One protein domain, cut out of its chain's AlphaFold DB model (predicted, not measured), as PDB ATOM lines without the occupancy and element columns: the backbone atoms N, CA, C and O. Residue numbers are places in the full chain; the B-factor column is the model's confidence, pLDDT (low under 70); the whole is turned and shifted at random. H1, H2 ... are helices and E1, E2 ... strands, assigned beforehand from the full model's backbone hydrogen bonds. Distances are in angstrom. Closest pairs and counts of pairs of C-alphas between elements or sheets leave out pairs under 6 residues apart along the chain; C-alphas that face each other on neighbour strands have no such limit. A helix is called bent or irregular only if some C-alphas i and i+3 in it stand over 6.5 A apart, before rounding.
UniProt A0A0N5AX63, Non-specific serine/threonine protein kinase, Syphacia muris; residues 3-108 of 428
ATOM      1  N   ASP A   3       5.730  27.006  12.687       85.00
ATOM      2  CA  ASP A   3       5.753  28.270  13.444       85.00
ATOM      3  C   ASP A   3       4.779  28.214  14.634       85.00
ATOM      4  O   ASP A   3       3.564  28.100  14.442       85.00
ATOM      5  N   TYR A   4       5.304  28.317  15.859       83.31
ATOM      6  CA  TYR A   4       4.508  28.382  17.096       83.31
ATOM      7  C   TYR A   4       4.045  29.797  17.463       83.31
ATOM      8  O   TYR A   4       3.295  29.983  18.418       83.31
ATOM      9  N   ARG A   5       4.472  30.808  16.706       79.94
ATOM     10  CA  ARG A   5       4.142  32.228  16.873       79.94
ATOM     11  C   ARG A   5       4.519  32.838  18.224       79.94
ATOM     12  O   ARG A   5       3.909  33.811  18.651       79.94
ATOM     13  N   GLN A   6       5.562  32.307  18.851       78.19
ATOM     14  CA  GLN A   6       6.067  32.759  20.153       78.19
ATOM     15  C   GLN A   6       7.099  33.899  20.051       78.19
ATOM     16  O   GLN A   6       7.434  34.519  21.057       78.19
ATOM     17  N   CYS A   7       7.616  34.169  18.850       72.56
ATOM     18  CA  CYS A   7       8.648  35.173  18.593       72.56
ATOM     19  C   CYS A   7       8.070  36.425  17.912       72.56
ATOM     20  O   CYS A   7       7.092  36.343  17.163       72.56
ATOM     21  N   ASP A   8       8.719  37.581  18.119       72.44
ATOM     22  CA  ASP A   8       8.398  38.823  17.401       72.44
ATOM     23  C   ASP A   8       8.534  38.600  15.875       72.44
ATOM     24  O   ASP A   8       9.632  38.281  15.401       72.44
ATOM     25  N   PRO A   9       7.460  38.794  15.084       69.38
ATOM     26  CA  PRO A   9       7.463  38.557  13.641       69.38
ATOM     27  C   PRO A   9       8.512  39.368  12.868       69.38
ATOM     28  O   PRO A   9       8.970  38.932  11.808       69.38
ATOM     29  N   LYS A  10       8.881  40.556  13.373       65.44
ATOM     30  CA  LYS A  10       9.854  41.446  12.723       65.44
ATOM     31  C   LYS A  10      11.296  40.991  12.952       65.44
ATOM     32  O   LYS A  10      12.134  41.209  12.080       65.44
ATOM     33  N   ARG A  11      11.571  40.345  14.090       64.62
ATOM     34  CA  ARG A  11      12.910  39.882  14.503       64.62
ATOM     35  C   ARG A  11      13.144  38.388  14.266       64.62
ATOM     36  O   ARG A  11      14.292  37.954  14.263       64.62
ATOM     37  N   CYS A  12      12.085  37.604  14.066       72.12
ATOM     38  CA  CYS A  12      12.189  36.171  13.822       72.12
ATOM     39  C   CYS A  12      12.866  35.872  12.473       72.12
ATOM     40  O   CYS A  12      12.375  36.258  11.406       72.12
ATOM     41  N   SER A  13      13.975  35.133  12.528       71.94
ATOM     42  CA  SER A  13      14.741  34.721  11.353       71.94
ATOM     43  C   SER A  13      13.979  33.707  10.489       71.94
ATOM     44  O   SER A  13      13.993  33.823   9.266       71.94
ATOM     45  N   GLY A  14      13.207  32.804  11.102       74.69
ATOM     46  CA  GLY A  14      12.311  31.886  10.396       74.69
ATOM     47  C   GLY A  14      11.218  32.611   9.601       74.69
ATOM     48  O   GLY A  14      11.041  32.379   8.407       74.69
ATOM     49  N   ARG A  15      10.522  33.583  10.202       77.00
ATOM     50  CA  ARG A  15       9.527  34.387   9.465       77.00
ATOM     51  C   ARG A  15      10.141  35.314   8.425       77.00
ATOM     52  O   ARG A  15       9.458  35.679   7.470       77.00
ATOM     53  N   LYS A  16      11.399  35.724   8.598       72.12
ATOM     54  CA  LYS A  16      12.134  36.456   7.562       72.12
ATOM     55  C   LYS A  16      12.323  35.573   6.322       72.12
ATOM     56  O   LYS A  16      11.966  36.022   5.242       72.12
ATOM     57  N   LEU A  17      12.749  34.317   6.486       68.56
ATOM     58  CA  LEU A  17      12.836  33.345   5.383       68.56
ATOM     59  C   LEU A  17      11.476  33.081   4.722       68.56
ATOM     60  O   LEU A  17      11.384  33.039   3.501       68.56
ATOM     61  N   ALA A  18      10.402  32.969   5.509       76.75
ATOM     62  CA  ALA A  18       9.061  32.757   4.960       76.75
ATOM     63  C   ALA A  18       8.570  33.948   4.114       76.75
ATOM     64  O   ALA A  18       7.922  33.749   3.091       76.75
ATOM     65  N   ARG A  19       8.893  35.190   4.514       76.50
ATOM     66  CA  ARG A  19       8.572  36.405   3.738       76.50
ATOM     67  C   ARG A  19       9.355  36.504   2.430       76.50
ATOM     68  O   ARG A  19       8.855  37.109   1.492       76.50
ATOM     69  N   LEU A  20      10.554  35.932   2.393       68.69
ATOM     70  CA  LEU A  20      11.405  35.885   1.205       68.69
ATOM     71  C   LEU A  20      11.017  34.750   0.240       68.69
ATOM     72  O   LEU A  20      11.563  34.681  -0.848       68.69
ATOM     73  N   GLY A  21      10.061  33.887   0.610       72.62
ATOM     74  CA  GLY A  21       9.610  32.767  -0.225       72.62
ATOM     75  C   GLY A  21      10.463  31.499  -0.109       72.62
ATOM     76  O   GLY A  21      10.133  30.494  -0.728       72.62
ATOM     77  N   GLU A  22      11.495  31.515   0.736       62.91
ATOM     78  CA  GLU A  22      12.503  30.448   0.837       62.91
ATOM     79  C   GLU A  22      12.056  29.232   1.638       62.91
ATOM     80  O   GLU A  22      12.557  28.120   1.476       62.91
ATOM     81  N   ILE A  23      11.102  29.434   2.544       79.69
ATOM     82  CA  ILE A  23      10.528  28.349   3.328       79.69
ATOM     83  C   ILE A  23       9.013  28.462   3.348       79.69
ATOM     84  O   ILE A  23       8.435  29.527   3.573       79.69
ATOM     85  N   SER A  24       8.351  27.320   3.203       82.19
ATOM     86  CA  SER A  24       6.913  27.223   3.420       82.19
ATOM     87  C   SER A  24       6.605  27.100   4.914       82.19
ATOM     88  O   SER A  24       7.269  26.370   5.663       82.19
ATOM     89  N   VAL A  25       5.584  27.824   5.377       86.69
ATOM     90  CA  VAL A  25       5.074  27.685   6.746       86.69
ATOM     91  C   VAL A  25       4.075  26.533   6.778       86.69
ATOM     92  O   VAL A  25       3.067  26.545   6.075       86.69
ATOM     93  N   LEU A  26       4.359  25.531   7.605       86.81
ATOM     94  CA  LEU A  26       3.535  24.343   7.788       86.81
ATOM     95  C   LEU A  26       2.605  24.529   8.988       86.81
ATOM     96  O   LEU A  26       2.982  25.130   9.999       86.81
ATOM     97  N   LYS A  27       1.385  23.992   8.892       83.81
ATOM     98  CA  LYS A  27       0.423  24.030  10.001       83.81
ATOM     99  C   LYS A  27       0.817  23.010  11.071       83.81
ATOM    100  O   LYS A  27       1.175  21.878  10.757       83.81
ATOM    101  N   LEU A  28       0.690  23.377  12.346       82.88
ATOM    102  CA  LEU A  28       0.867  22.430  13.452       82.88
ATOM    103  C   LEU A  28      -0.130  21.265  13.308       82.88
ATOM    104  O   LEU A  28      -1.316  21.489  13.078       82.88
ATOM    105  N   GLY A  29       0.351  20.027  13.436       77.94
ATOM    106  CA  GLY A  29      -0.427  18.803  13.211       77.94
ATOM    107  C   GLY A  29      -0.401  18.263  11.775       77.94
ATOM    108  O   GLY A  29      -0.759  17.102  11.570       77.94
ATOM    109  N   GLN A  30       0.062  19.047  10.795       84.88
ATOM    110  CA  GLN A  30       0.314  18.565   9.436       84.88
ATOM    111  C   GLN A  30       1.523  17.622   9.436       84.88
ATOM    112  O   GLN A  30       2.569  17.956   9.991       84.88
ATOM    113  N   LYS A  31       1.389  16.451   8.804       84.94
ATOM    114  CA  LYS A  31       2.502  15.509   8.657       84.94
ATOM    115  C   LYS A  31       3.453  15.991   7.561       84.94
ATOM    116  O   LYS A  31       3.050  16.112   6.406       84.94
ATOM    117  N   PHE A  32       4.705  16.237   7.924       89.38
ATOM    118  CA  PHE A  32       5.790  16.505   6.989       89.38
ATOM    119  C   PHE A  32       6.448  15.190   6.556       89.38
ATOM    120  O   PHE A  32       6.713  14.325   7.389       89.38
ATOM    121  N   GLN A  33       6.672  15.019   5.252       86.62
ATOM    122  CA  GLN A  33       7.198  13.766   4.689       86.62
ATOM    123  C   GLN A  33       8.731  13.672   4.739       86.62
ATOM    124  O   GLN A  33       9.279  12.580   4.580       86.62
ATOM    125  N   GLY A  34       9.406  14.801   4.956       84.69
ATOM    126  CA  GLY A  34      10.855  14.901   5.071       84.69
ATOM    127  C   GLY A  34      11.362  14.882   6.512       84.69
ATOM    128  O   GLY A  34      10.679  14.417   7.431       84.69
ATOM    129  N   ILE A  35      12.572  15.408   6.698       82.19
ATOM    130  CA  ILE A  35      13.249  15.479   8.001       82.19
ATOM    131  C   ILE A  35      12.890  16.782   8.705       82.19
ATOM    132  O   ILE A  35      12.942  17.855   8.105       82.19
ATOM    133  N   VAL A  36      12.581  16.703   9.999       88.06
ATOM    134  CA  VAL A  36      12.479  17.884  10.859       88.06
ATOM    135  C   VAL A  36      13.680  17.971  11.794       88.06
ATOM    136  O   VAL A  36      13.940  17.056  12.573       88.06
ATOM    137  N   LEU A  37      14.363  19.115  11.773       82.50
ATOM    138  CA  LEU A  37      15.349  19.481  12.780       82.50
ATOM    139  C   LEU A  37      14.631  19.860  14.073       82.50
ATOM    140  O   LEU A  37      13.867  20.829  14.127       82.50
ATOM    141  N   SER A  38      14.835  19.051  15.105       82.12
ATOM    142  CA  SER A  38      14.116  19.158  16.370       82.12
ATOM    143  C   SER A  38      14.923  18.540  17.502       82.12
ATOM    144  O   SER A  38      15.603  17.535  17.311       82.12
ATOM    145  N   SER A  39      14.756  19.079  18.709       69.81
ATOM    146  CA  SER A  39      15.234  18.464  19.953       69.81
ATOM    147  C   SER A  39      14.607  17.093  20.242       69.81
ATOM    148  O   SER A  39      15.103  16.383  21.106       69.81
ATOM    149  N   LEU A  40      13.549  16.703  19.517       71.25
ATOM    150  CA  LEU A  40      12.952  15.363  19.565       71.25
ATOM    151  C   LEU A  40      13.730  14.312  18.749       71.25
ATOM    152  O   LEU A  40      13.371  13.134  18.766       71.25
ATOM    153  N   GLY A  41      14.743  14.722  17.981       69.00
ATOM    154  CA  GLY A  41      15.563  13.803  17.196       69.00
ATOM    155  C   GLY A  41      16.388  12.866  18.080       69.00
ATOM    156  O   GLY A  41      16.883  13.264  19.128       69.00
ATOM    157  N   LYS A  42      16.565  11.620  17.630       61.91
ATOM    158  CA  LYS A  42      17.427  10.624  18.300       61.91
ATOM    159  C   LYS A  42      18.836  10.554  17.708       61.91
ATOM    160  O   LYS A  42      19.752  10.048  18.345       61.91
ATOM    161  N   SER A  43      19.001  11.048  16.484       58.34
ATOM    162  CA  SER A  43      20.247  11.038  15.718       58.34
ATOM    163  C   SER A  43      20.513  12.416  15.125       58.34
ATOM    164  O   SER A  43      19.578  13.164  14.833       58.34
ATOM    165  N   THR A  44      21.786  12.777  14.975       63.72
ATOM    166  CA  THR A  44      22.206  14.044  14.363       63.72
ATOM    167  C   THR A  44      22.096  13.992  12.841       63.72
ATOM    168  O   THR A  44      22.284  12.933  12.246       63.72
ATOM    169  N   LEU A  45      21.801  15.134  12.219       63.38
ATOM    170  CA  LEU A  45      21.835  15.317  10.768       63.38
ATOM    171  C   LEU A  45      23.239  14.995  10.234       63.38
ATOM    172  O   LEU A  45      24.227  15.421  10.836       63.38
ATOM    173  N   SER A  46      23.330  14.285   9.109       55.66
ATOM    174  CA  SER A  46      24.612  14.018   8.446       55.66
ATOM    175  C   SER A  46      24.523  14.092   6.915       55.66
ATOM    176  O   SER A  46      23.414  14.119   6.372       55.66
ATOM    177  N   PRO A  47      25.669  14.022   6.206       53.84
ATOM    178  CA  PRO A  47      25.701  13.942   4.744       53.84
ATOM    179  C   PRO A  47      24.883  12.779   4.153       53.84
ATOM    180  O   PRO A  47      24.334  12.904   3.061       53.84
ATOM    181  N   ALA A  48      24.724  11.665   4.879       55.47
ATOM    182  CA  ALA A  48      23.938  10.514   4.422       55.47
ATOM    183  C   ALA A  48      22.425  10.796   4.351       55.47
ATOM    184  O   ALA A  48      21.698  10.105   3.638       55.47
ATOM    185  N   ASP A  49      21.937  11.818   5.063       63.75
ATOM    186  CA  ASP A  49      20.544  12.261   4.966       63.75
ATOM    187  C   ASP A  49      20.296  13.088   3.677       63.75
ATOM    188  O   ASP A  49      19.143  13.337   3.323       63.75
ATOM    189  N   GLY A  50      21.348  13.460   2.932       56.28
ATOM    190  CA  GLY A  50      21.292  14.283   1.716       56.28
ATOM    191  C   GLY A  50      20.297  13.796   0.651       56.28
ATOM    192  O   GLY A  50      19.390  14.555   0.296       56.28
ATOM    193  N   PRO A  51      20.360  12.529   0.189       63.94
ATOM    194  CA  PRO A  51      19.405  11.997  -0.788       63.94
ATOM    195  C   PRO A  51      17.950  12.051  -0.302       63.94
ATOM    196  O   PRO A  51      17.025  12.291  -1.079       63.94
ATOM    197  N   PHE A  52      17.728  11.866   1.002       69.12
ATOM    198  CA  PHE A  52      16.395  11.919   1.597       69.12
ATOM    199  C   PHE A  52      15.872  13.357   1.711       69.12
ATOM    200  O   PHE A  52      14.690  13.602   1.464       69.12
ATOM    201  N   ILE A  53      16.744  14.312   2.043       71.19
ATOM    202  CA  ILE A  53      16.425  15.743   2.092       71.19
ATOM    203  C   ILE A  53      16.086  16.267   0.697       71.19
ATOM    204  O   ILE A  53      15.083  16.960   0.553       71.19
ATOM    205  N   LEU A  54      16.852  15.894  -0.330       65.38
ATOM    206  CA  LEU A  54      16.550  16.272  -1.714       65.38
ATOM    207  C   LEU A  54      15.196  15.716  -2.174       65.38
ATOM    208  O   LEU A  54      14.415  16.424  -2.805       65.38
ATOM    209  N   ALA A  55      14.890  14.464  -1.826       71.69
ATOM    210  CA  ALA A  55      13.653  13.816  -2.252       71.69
ATOM    211  C   ALA A  55      12.404  14.286  -1.481       71.69
ATOM    212  O   ALA A  55      11.300  14.249  -2.023       71.69
ATOM    213  N   ARG A  56      12.536  14.648  -0.195       77.38
ATOM    214  CA  ARG A  56      11.382  14.845   0.712       77.38
ATOM    215  C   ARG A  56      11.392  16.147   1.513       77.38
ATOM    216  O   ARG A  56      10.395  16.459   2.169       77.38
ATOM    217  N   GLY A  57      12.473  16.912   1.442       76.56
ATOM    218  CA  GLY A  57      12.638  18.219   2.068       76.56
ATOM    219  C   GLY A  57      13.160  18.186   3.508       76.56
ATOM    220  O   GLY A  57      13.118  17.171   4.210       76.56
ATOM    221  N   LEU A  58      13.613  19.357   3.959       83.50
ATOM    222  CA  LEU A  58      14.055  19.641   5.324       83.50
ATOM    223  C   LEU A  58      13.143  20.699   5.951       83.50
ATOM    224  O   LEU A  58      12.732  21.660   5.300       83.50
ATOM    225  N   ALA A  59      12.832  20.545   7.232       86.88
ATOM    226  CA  ALA A  59      12.032  21.504   7.976       86.88
ATOM    227  C   ALA A  59      12.642  21.802   9.349       86.88
ATOM    228  O   ALA A  59      13.286  20.964   9.968       86.88
ATOM    229  N   VAL A  60      12.388  23.009   9.844       87.25
ATOM    230  CA  VAL A  60      12.767  23.472  11.187       87.25
ATOM    231  C   VAL A  60      11.535  23.862  11.992       87.25
ATOM    232  O   VAL A  60      10.472  24.149  11.426       87.25
ATOM    233  N   ILE A  61      11.700  23.893  13.311       86.62
ATOM    234  CA  ILE A  61      10.702  24.375  14.263       86.62
ATOM    235  C   ILE A  61      11.113  25.774  14.727       86.62
ATOM    236  O   ILE A  61      12.207  25.953  15.255       86.62
ATOM    237  N   ASP A  62      10.232  26.754  14.535       83.81
ATOM    238  CA  ASP A  62      10.400  28.115  15.041       83.81
ATOM    239  C   ASP A  62       9.615  28.270  16.348       83.81
ATOM    240  O   ASP A  62       8.378  28.287  16.369       83.81
ATOM    241  N   CYS A  63      10.356  28.320  17.453       81.00
ATOM    242  CA  CYS A  63       9.837  28.482  18.807       81.00
ATOM    243  C   CYS A  63      10.815  29.294  19.665       81.00
ATOM    244  O   CYS A  63      11.993  29.450  19.331       81.00
ATOM    245  N   SER A  64      10.324  29.842  20.776       77.69
ATOM    246  CA  SER A  64      11.166  30.611  21.689       77.69
ATOM    247  C   SER A  64      12.044  29.679  22.521       77.69
ATOM    248  O   SER A  64      11.538  28.831  23.254       77.69
ATOM    249  N   TRP A  65      13.362  29.903  22.504       71.44
ATOM    250  CA  TRP A  65      14.311  29.179  23.361       71.44
ATOM    251  C   TRP A  65      13.981  29.279  24.860       71.44
ATOM    252  O   TRP A  65      14.349  28.390  25.620       71.44
ATOM    253  N   ASN A  66      13.278  30.331  25.288       67.19
ATOM    254  CA  ASN A  66      12.872  30.523  26.685       67.19
ATOM    255  C   ASN A  66      11.624  29.714  27.072       67.19
ATOM    256  O   ASN A  66      11.289  29.641  28.249       67.19
ATOM    257  N   GLN A  67      10.912  29.155  26.093       68.31
ATOM    258  CA  GLN A  67       9.656  28.429  26.289       68.31
ATOM    259  C   GLN A  67       9.709  27.012  25.710       68.31
ATOM    260  O   GLN A  67       8.681  26.342  25.642       68.31
ATOM    261  N   ILE A  68      10.890  26.544  25.294       69.94
ATOM    262  CA  ILE A  68      11.044  25.264  24.598       69.94
ATOM    263  C   ILE A  68      10.568  24.080  25.452       69.94
ATOM    264  O   ILE A  68       9.907  23.191  24.927       69.94
ATOM    265  N   ASP A  69      10.794  24.137  26.769       63.88
ATOM    266  CA  ASP A  69      10.379  23.106  27.731       63.88
ATOM    267  C   ASP A  69       8.850  23.039  27.923       63.88
ATOM    268  O   ASP A  69       8.323  22.010  28.335       63.88
ATOM    269  N   TYR A  70       8.133  24.122  27.605       66.38
ATOM    270  CA  TYR A  70       6.670  24.236  27.719       66.38
ATOM    271  C   TYR A  70       5.966  24.221  26.357       66.38
ATOM    272  O   TYR A  70       4.755  24.422  26.273       66.38
ATOM    273  N   THR A  71       6.721  24.047  25.273       76.81
ATOM    274  CA  THR A  71       6.180  24.042  23.917       76.81
ATOM    275  C   THR A  71       5.833  22.614  23.522       76.81
ATOM    276  O   THR A  71       6.678  21.726  23.585       76.81
ATOM    277  N   ASP A  72       4.602  22.390  23.056       75.12
ATOM    278  CA  ASP A  72       4.119  21.070  22.631       75.12
ATOM    279  C   ASP A  72       4.764  20.611  21.313       75.12
ATOM    280  O   ASP A  72       4.104  20.549  20.268       75.12
ATOM    281  N   LEU A  73       6.057  20.282  21.332       78.44
ATOM    282  CA  LEU A  73       6.822  19.853  20.155       78.44
ATOM    283  C   LEU A  73       6.253  18.570  19.525       78.44
ATOM    284  O   LEU A  73       6.388  18.369  18.322       78.44
ATOM    285  N   HIS A  74       5.520  17.753  20.292       77.69
ATOM    286  CA  HIS A  74       4.800  16.569  19.800       77.69
ATOM    287  C   HIS A  74       3.737  16.879  18.730       77.69
ATOM    288  O   HIS A  74       3.315  15.989  17.990       77.69
ATOM    289  N   ARG A  75       3.290  18.140  18.617       79.56
ATOM    290  CA  ARG A  75       2.369  18.576  17.553       79.56
ATOM    291  C   ARG A  75       3.050  18.688  16.189       79.56
ATOM    292  O   ARG A  75       2.354  18.764  15.174       79.56
ATOM    293  N   VAL A  76       4.381  18.690  16.147       83.19
ATOM    294  CA  VAL A  76       5.158  18.626  14.910       83.19
ATOM    295  C   VAL A  76       5.281  17.168  14.491       83.19
ATOM    296  O   VAL A  76       6.016  16.396  15.099       83.19
ATOM    297  N   LYS A  77       4.538  16.781  13.452       82.62
ATOM    298  CA  LYS A  77       4.544  15.413  12.925       82.62
ATOM    299  C   LYS A  77       5.467  15.337  11.714       82.62
ATOM    300  O   LYS A  77       5.179  15.968  10.699       82.62
ATOM    301  N   ALA A  78       6.522  14.537  11.794       85.38
ATOM    302  CA  ALA A  78       7.425  14.260  10.680       85.38
ATOM    303  C   ALA A  78       7.630  12.756  10.487       85.38
ATOM    304  O   ALA A  78       7.263  11.959  11.351       85.38
ATOM    305  N   VAL A  79       8.191  12.367   9.341       81.25
ATOM    306  CA  VAL A  79       8.643  10.986   9.118       81.25
ATOM    307  C   VAL A  79       9.879  10.700   9.964       81.25
ATOM    308  O   VAL A  79       9.932   9.671  10.624       81.25
ATOM    309  N   GLU A  80      10.824  11.640  10.001       80.19
ATOM    310  CA  GLU A  80      12.056  11.534  10.778       80.19
ATOM    311  C   GLU A  80      12.360  12.856  11.490       80.19
ATOM    312  O   GLU A  80      12.149  13.942  10.939       80.19
ATOM    313  N   HIS A  81      12.894  12.755  12.706       82.31
ATOM    314  CA  HIS A  81      13.430  13.889  13.455       82.31
ATOM    315  C   HIS A  81      14.947  13.736  13.592       82.31
ATOM    316  O   HIS A  81      15.439  12.660  13.948       82.31
ATOM    317  N   ARG A  82      15.684  14.818  13.337       73.12
ATOM    318  CA  ARG A  82      17.142  14.871  13.497       73.12
ATOM    319  C   ARG A  82      17.545  16.001  14.438       73.12
ATOM    320  O   ARG A  82      16.939  17.071  14.437       73.12
ATOM    321  N   LEU A  83      18.578  15.752  15.233       70.56
ATOM    322  CA  LEU A  83      19.290  16.777  15.987       70.56
ATOM    323  C   LEU A  83      20.236  17.518  15.040       70.56
ATOM    324  O   LEU A  83      20.753  16.942  14.085       70.56
ATOM    325  N   LEU A  84      20.502  18.788  15.318       66.69
ATOM    326  CA  LEU A  84      21.628  19.462  14.679       66.69
ATOM    327  C   LEU A  84      22.945  18.899  15.235       66.69
ATOM    328  O   LEU A  84      22.997  18.567  16.426       66.69
ATOM    329  N   PRO A  85      24.005  18.799  14.415       58.44
ATOM    330  CA  PRO A  85      25.345  18.545  14.925       58.44
ATOM    331  C   PRO A  85      25.762  19.653  15.902       58.44
ATOM    332  O   PRO A  85      25.157  20.729  15.950       58.44
ATOM    333  N   TYR A  86      26.790  19.390  16.712       55.75
ATOM    334  CA  TYR A  86      27.299  20.389  17.648       55.75
ATOM    335  C   TYR A  86      27.814  21.608  16.880       55.75
ATOM    336  O   TYR A  86      28.801  21.528  16.153       55.75
ATOM    337  N   LEU A  87      27.131  22.736  17.055       57.34
ATOM    338  CA  LEU A  87      27.415  23.993  16.374       57.34
ATOM    339  C   LEU A  87      27.325  25.142  17.373       57.34
ATOM    340  O   LEU A  87      26.521  25.109  18.309       57.34
ATOM    341  N   ILE A  88      28.139  26.172  17.176       47.53
ATOM    342  CA  ILE A  88      28.154  27.363  18.025       47.53
ATOM    343  C   ILE A  88      27.367  28.469  17.326       47.53
ATOM    344  O   ILE A  88      27.596  28.765  16.157       47.53
ATOM    345  N   ALA A  89      26.437  29.083  18.054       54.03
ATOM    346  CA  ALA A  89      25.626  30.174  17.535       54.03
ATOM    347  C   ALA A  89      26.473  31.412  17.204       54.03
ATOM    348  O   ALA A  89      27.223  31.900  18.051       54.03
ATOM    349  N   ALA A  90      26.291  31.946  15.995       52.06
ATOM    350  CA  ALA A  90      26.862  33.207  15.527       52.06
ATOM    351  C   ALA A  90      25.850  34.366  15.599       52.06
ATOM    352  O   ALA A  90      26.208  35.525  15.397       52.06
ATOM    353  N   ASN A  91      24.580  34.082  15.901       62.16
ATOM    354  CA  ASN A  91      23.559  35.110  16.032       62.16
ATOM    355  C   ASN A  91      23.842  36.067  17.212       62.16
ATOM    356  O   ASN A  91      24.298  35.624  18.267       62.16
ATOM    357  N   PRO A  92      23.491  37.365  17.101       44.53
ATOM    358  CA  PRO A  92      23.796  38.365  18.132       44.53
ATOM    359  C   PRO A  92      23.200  38.083  19.520       44.53
ATOM    360  O   PRO A  92      23.693  38.596  20.520       44.53
ATOM    361  N   VAL A  93      22.121  37.297  19.598       58.41
ATOM    362  CA  VAL A  93      21.383  37.044  20.849       58.41
ATOM    363  C   VAL A  93      22.013  35.911  21.663       58.41
ATOM    364  O   VAL A  93      22.050  35.972  22.891       58.41
ATOM    365  N   ASN A  94      22.502  34.868  20.996       52.47
ATOM    366  CA  ASN A  94      23.086  33.680  21.615       52.47
ATOM    367  C   ASN A  94      24.542  33.453  21.188       52.47
ATOM    368  O   ASN A  94      25.017  32.326  21.282       52.47
ATOM    369  N   PHE A  95      25.244  34.502  20.758       45.62
ATOM    370  CA  PHE A  95      26.620  34.426  20.272       45.62
ATOM    371  C   PHE A  95      27.524  33.607  21.207       45.62
ATOM    372  O   PHE A  95      27.530  33.811  22.425       45.62
ATOM    373  N   GLY A  96      28.256  32.646  20.641       41.19
ATOM    374  CA  GLY A  96      29.174  31.779  21.381       41.19
ATOM    375  C   GLY A  96      28.499  30.676  22.206       41.19
ATOM    376  O   GLY A  96      29.191  29.883  22.844       41.19
ATOM    377  N   ARG A  97      27.160  30.582  22.215       47.03
ATOM    378  CA  ARG A  97      26.444  29.522  22.940       47.03
ATOM    379  C   ARG A  97      26.281  28.278  22.059       47.03
ATOM    380  O   ARG A  97      25.781  28.391  20.937       47.03
ATOM    381  N   PRO A  98      26.632  27.084  22.564       51.69
ATOM    382  CA  PRO A  98      26.487  25.852  21.802       51.69
ATOM    383  C   PRO A  98      25.015  25.491  21.592       51.69
ATOM    384  O   PRO A  98      24.185  25.660  22.489       51.69
ATOM    385  N   CYS A  99      24.705  24.992  20.397       63.03
ATOM    386  CA  CYS A  99      23.416  24.448  19.964       63.03
ATOM    387  C   CYS A  99      22.206  25.390  20.127       63.03
ATOM    388  O   CYS A  99      21.065  24.941  20.049       63.03
ATOM    389  N   LYS A 100      22.433  26.699  20.315       66.12
ATOM    390  CA  LYS A 100      21.389  27.741  20.390       66.12
ATOM    391  C   LYS A 100      21.302  28.556  19.100       66.12
ATOM    392  O   LYS A 100      21.328  29.790  19.111       66.12
ATOM    393  N   LEU A 101      21.245  27.832  17.986       67.75
ATOM    394  CA  LEU A 101      21.177  28.398  16.644       67.75
ATOM    395  C   LEU A 101      19.812  29.054  16.393       67.75
ATOM    396  O   LEU A 101      18.794  28.702  16.993       67.75
ATOM    397  N   SER A 102      19.793  30.018  15.485       73.44
ATOM    398  CA  SER A 102      18.577  30.563  14.889       73.44
ATOM    399  C   SER A 102      18.086  29.668  13.741       73.44
ATOM    400  O   SER A 102      18.845  28.861  13.210       73.44
ATOM    401  N   CYS A 103      16.828  29.820  13.310       74.19
ATOM    402  CA  CYS A 103      16.271  29.002  12.222       74.19
ATOM    403  C   CYS A 103      17.038  29.141  10.897       74.19
ATOM    404  O   CYS A 103      17.088  28.189  10.131       74.19
ATOM    405  N   VAL A 104      17.631  30.311  10.639       70.25
ATOM    406  CA  VAL A 104      18.474  30.551   9.456       70.25
ATOM    407  C   VAL A 104      19.800  29.808   9.577       70.25
ATOM    408  O   VAL A 104      20.169  29.096   8.656       70.25
ATOM    409  N   GLU A 105      20.484  29.906  10.720       65.38
ATOM    410  CA  GLU A 105      21.744  29.181  10.953       65.38
ATOM    411  C   GLU A 105      21.546  27.661  10.913       65.38
ATOM    412  O   GLU A 105      22.401  26.939  10.421       65.38
ATOM    413  N   ALA A 106      20.396  27.178  11.389       68.50
ATOM    414  CA  ALA A 106      20.023  25.769  11.331       68.50
ATOM    415  C   ALA A 106      19.736  25.256   9.905       68.50
ATOM    416  O   ALA A 106      19.787  24.049   9.686       68.50
ATOM    417  N   LEU A 107      19.391  26.145   8.966       68.50
ATOM    418  CA  LEU A 107      19.048  25.814   7.575       68.50
ATOM    419  C   LEU A 107      20.149  26.172   6.568       68.50
ATOM    420  O   LEU A 107      20.008  25.846   5.393       68.50
ATOM    421  N   ALA A 108      21.211  26.861   6.989       65.56
ATOM    422  CA  ALA A 108      22.257  27.339   6.094       65.56
ATOM    423  C   ALA A 108      23.102  26.167   5.559       65.56
ATOM    424  O   ALA A 108      23.996  25.675   6.247       65.56
TER     425      ALA A 108
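AT A GLANCE: This is residues 3 to 108 of the 428 residues of the protein "Non-specific serine/threonine protein kinase" of Syphacia muris (UniProt A0A0N5AX63). Little regular structure: a twisted sheet, E2 E1 E3, all parallel, has H2 and H3 over one face; H1 packs on H3, and long loops fill out the body. The 106 printed residues, 41 in named elements, are of mixed class, ordered H1 E1 H2 E2 E3 H3. The whole is compact, radius of gyration of the C-alphas 13.2 A, spanning 33 by 29 by 28 A.

HOW THE PARTS SIT: Start at inner strand E1, residues 31 to 37: within hydrogen-bond range are N 36 and O 80 of E3, residues 77 to 83, at 2.9 A, and N 37 and O 59 of E2, residues 58 to 62, at 2.8 A. H2, residues 47 to 56, is on the sheet, height 9.8 A; its closest C-alpha pair with E1 is Arg 56 and Gly 34, 4.4 A. E1, H2, E2 form a strand-helix-strand unit, parallel neighbour strands joined through a helix, with a right-handed crossover. H3, residues 103 to 107, is on the same face. H1, residues 13 to 19, touches H3, closest C-alphas Gly 14 and Cys 103, 5.2 A. Every O i to N i+4 pair is within hydrogen-bond range in H1 and H3, 4 of 6 in H2.

IN THESE COORDINATES: Find C-alpha 31 at (2.502, 15.509, 8.657), where E1 starts its 14.1 A; E3 spans 15.1 A. H2, 14.9 A, is irregular: C-alphas 48 and 51 are 7.1 A apart. H3 ends at C-alpha 107, (19.048, 25.814, 7.575).

THE WHOLE: The printed part has no cut; the links H1 to E1, E2 to E3 and E3 to H3 are long. Mean pLDDT of the printed part is 71.2; 47 residues are under 70, among them 84 to 101.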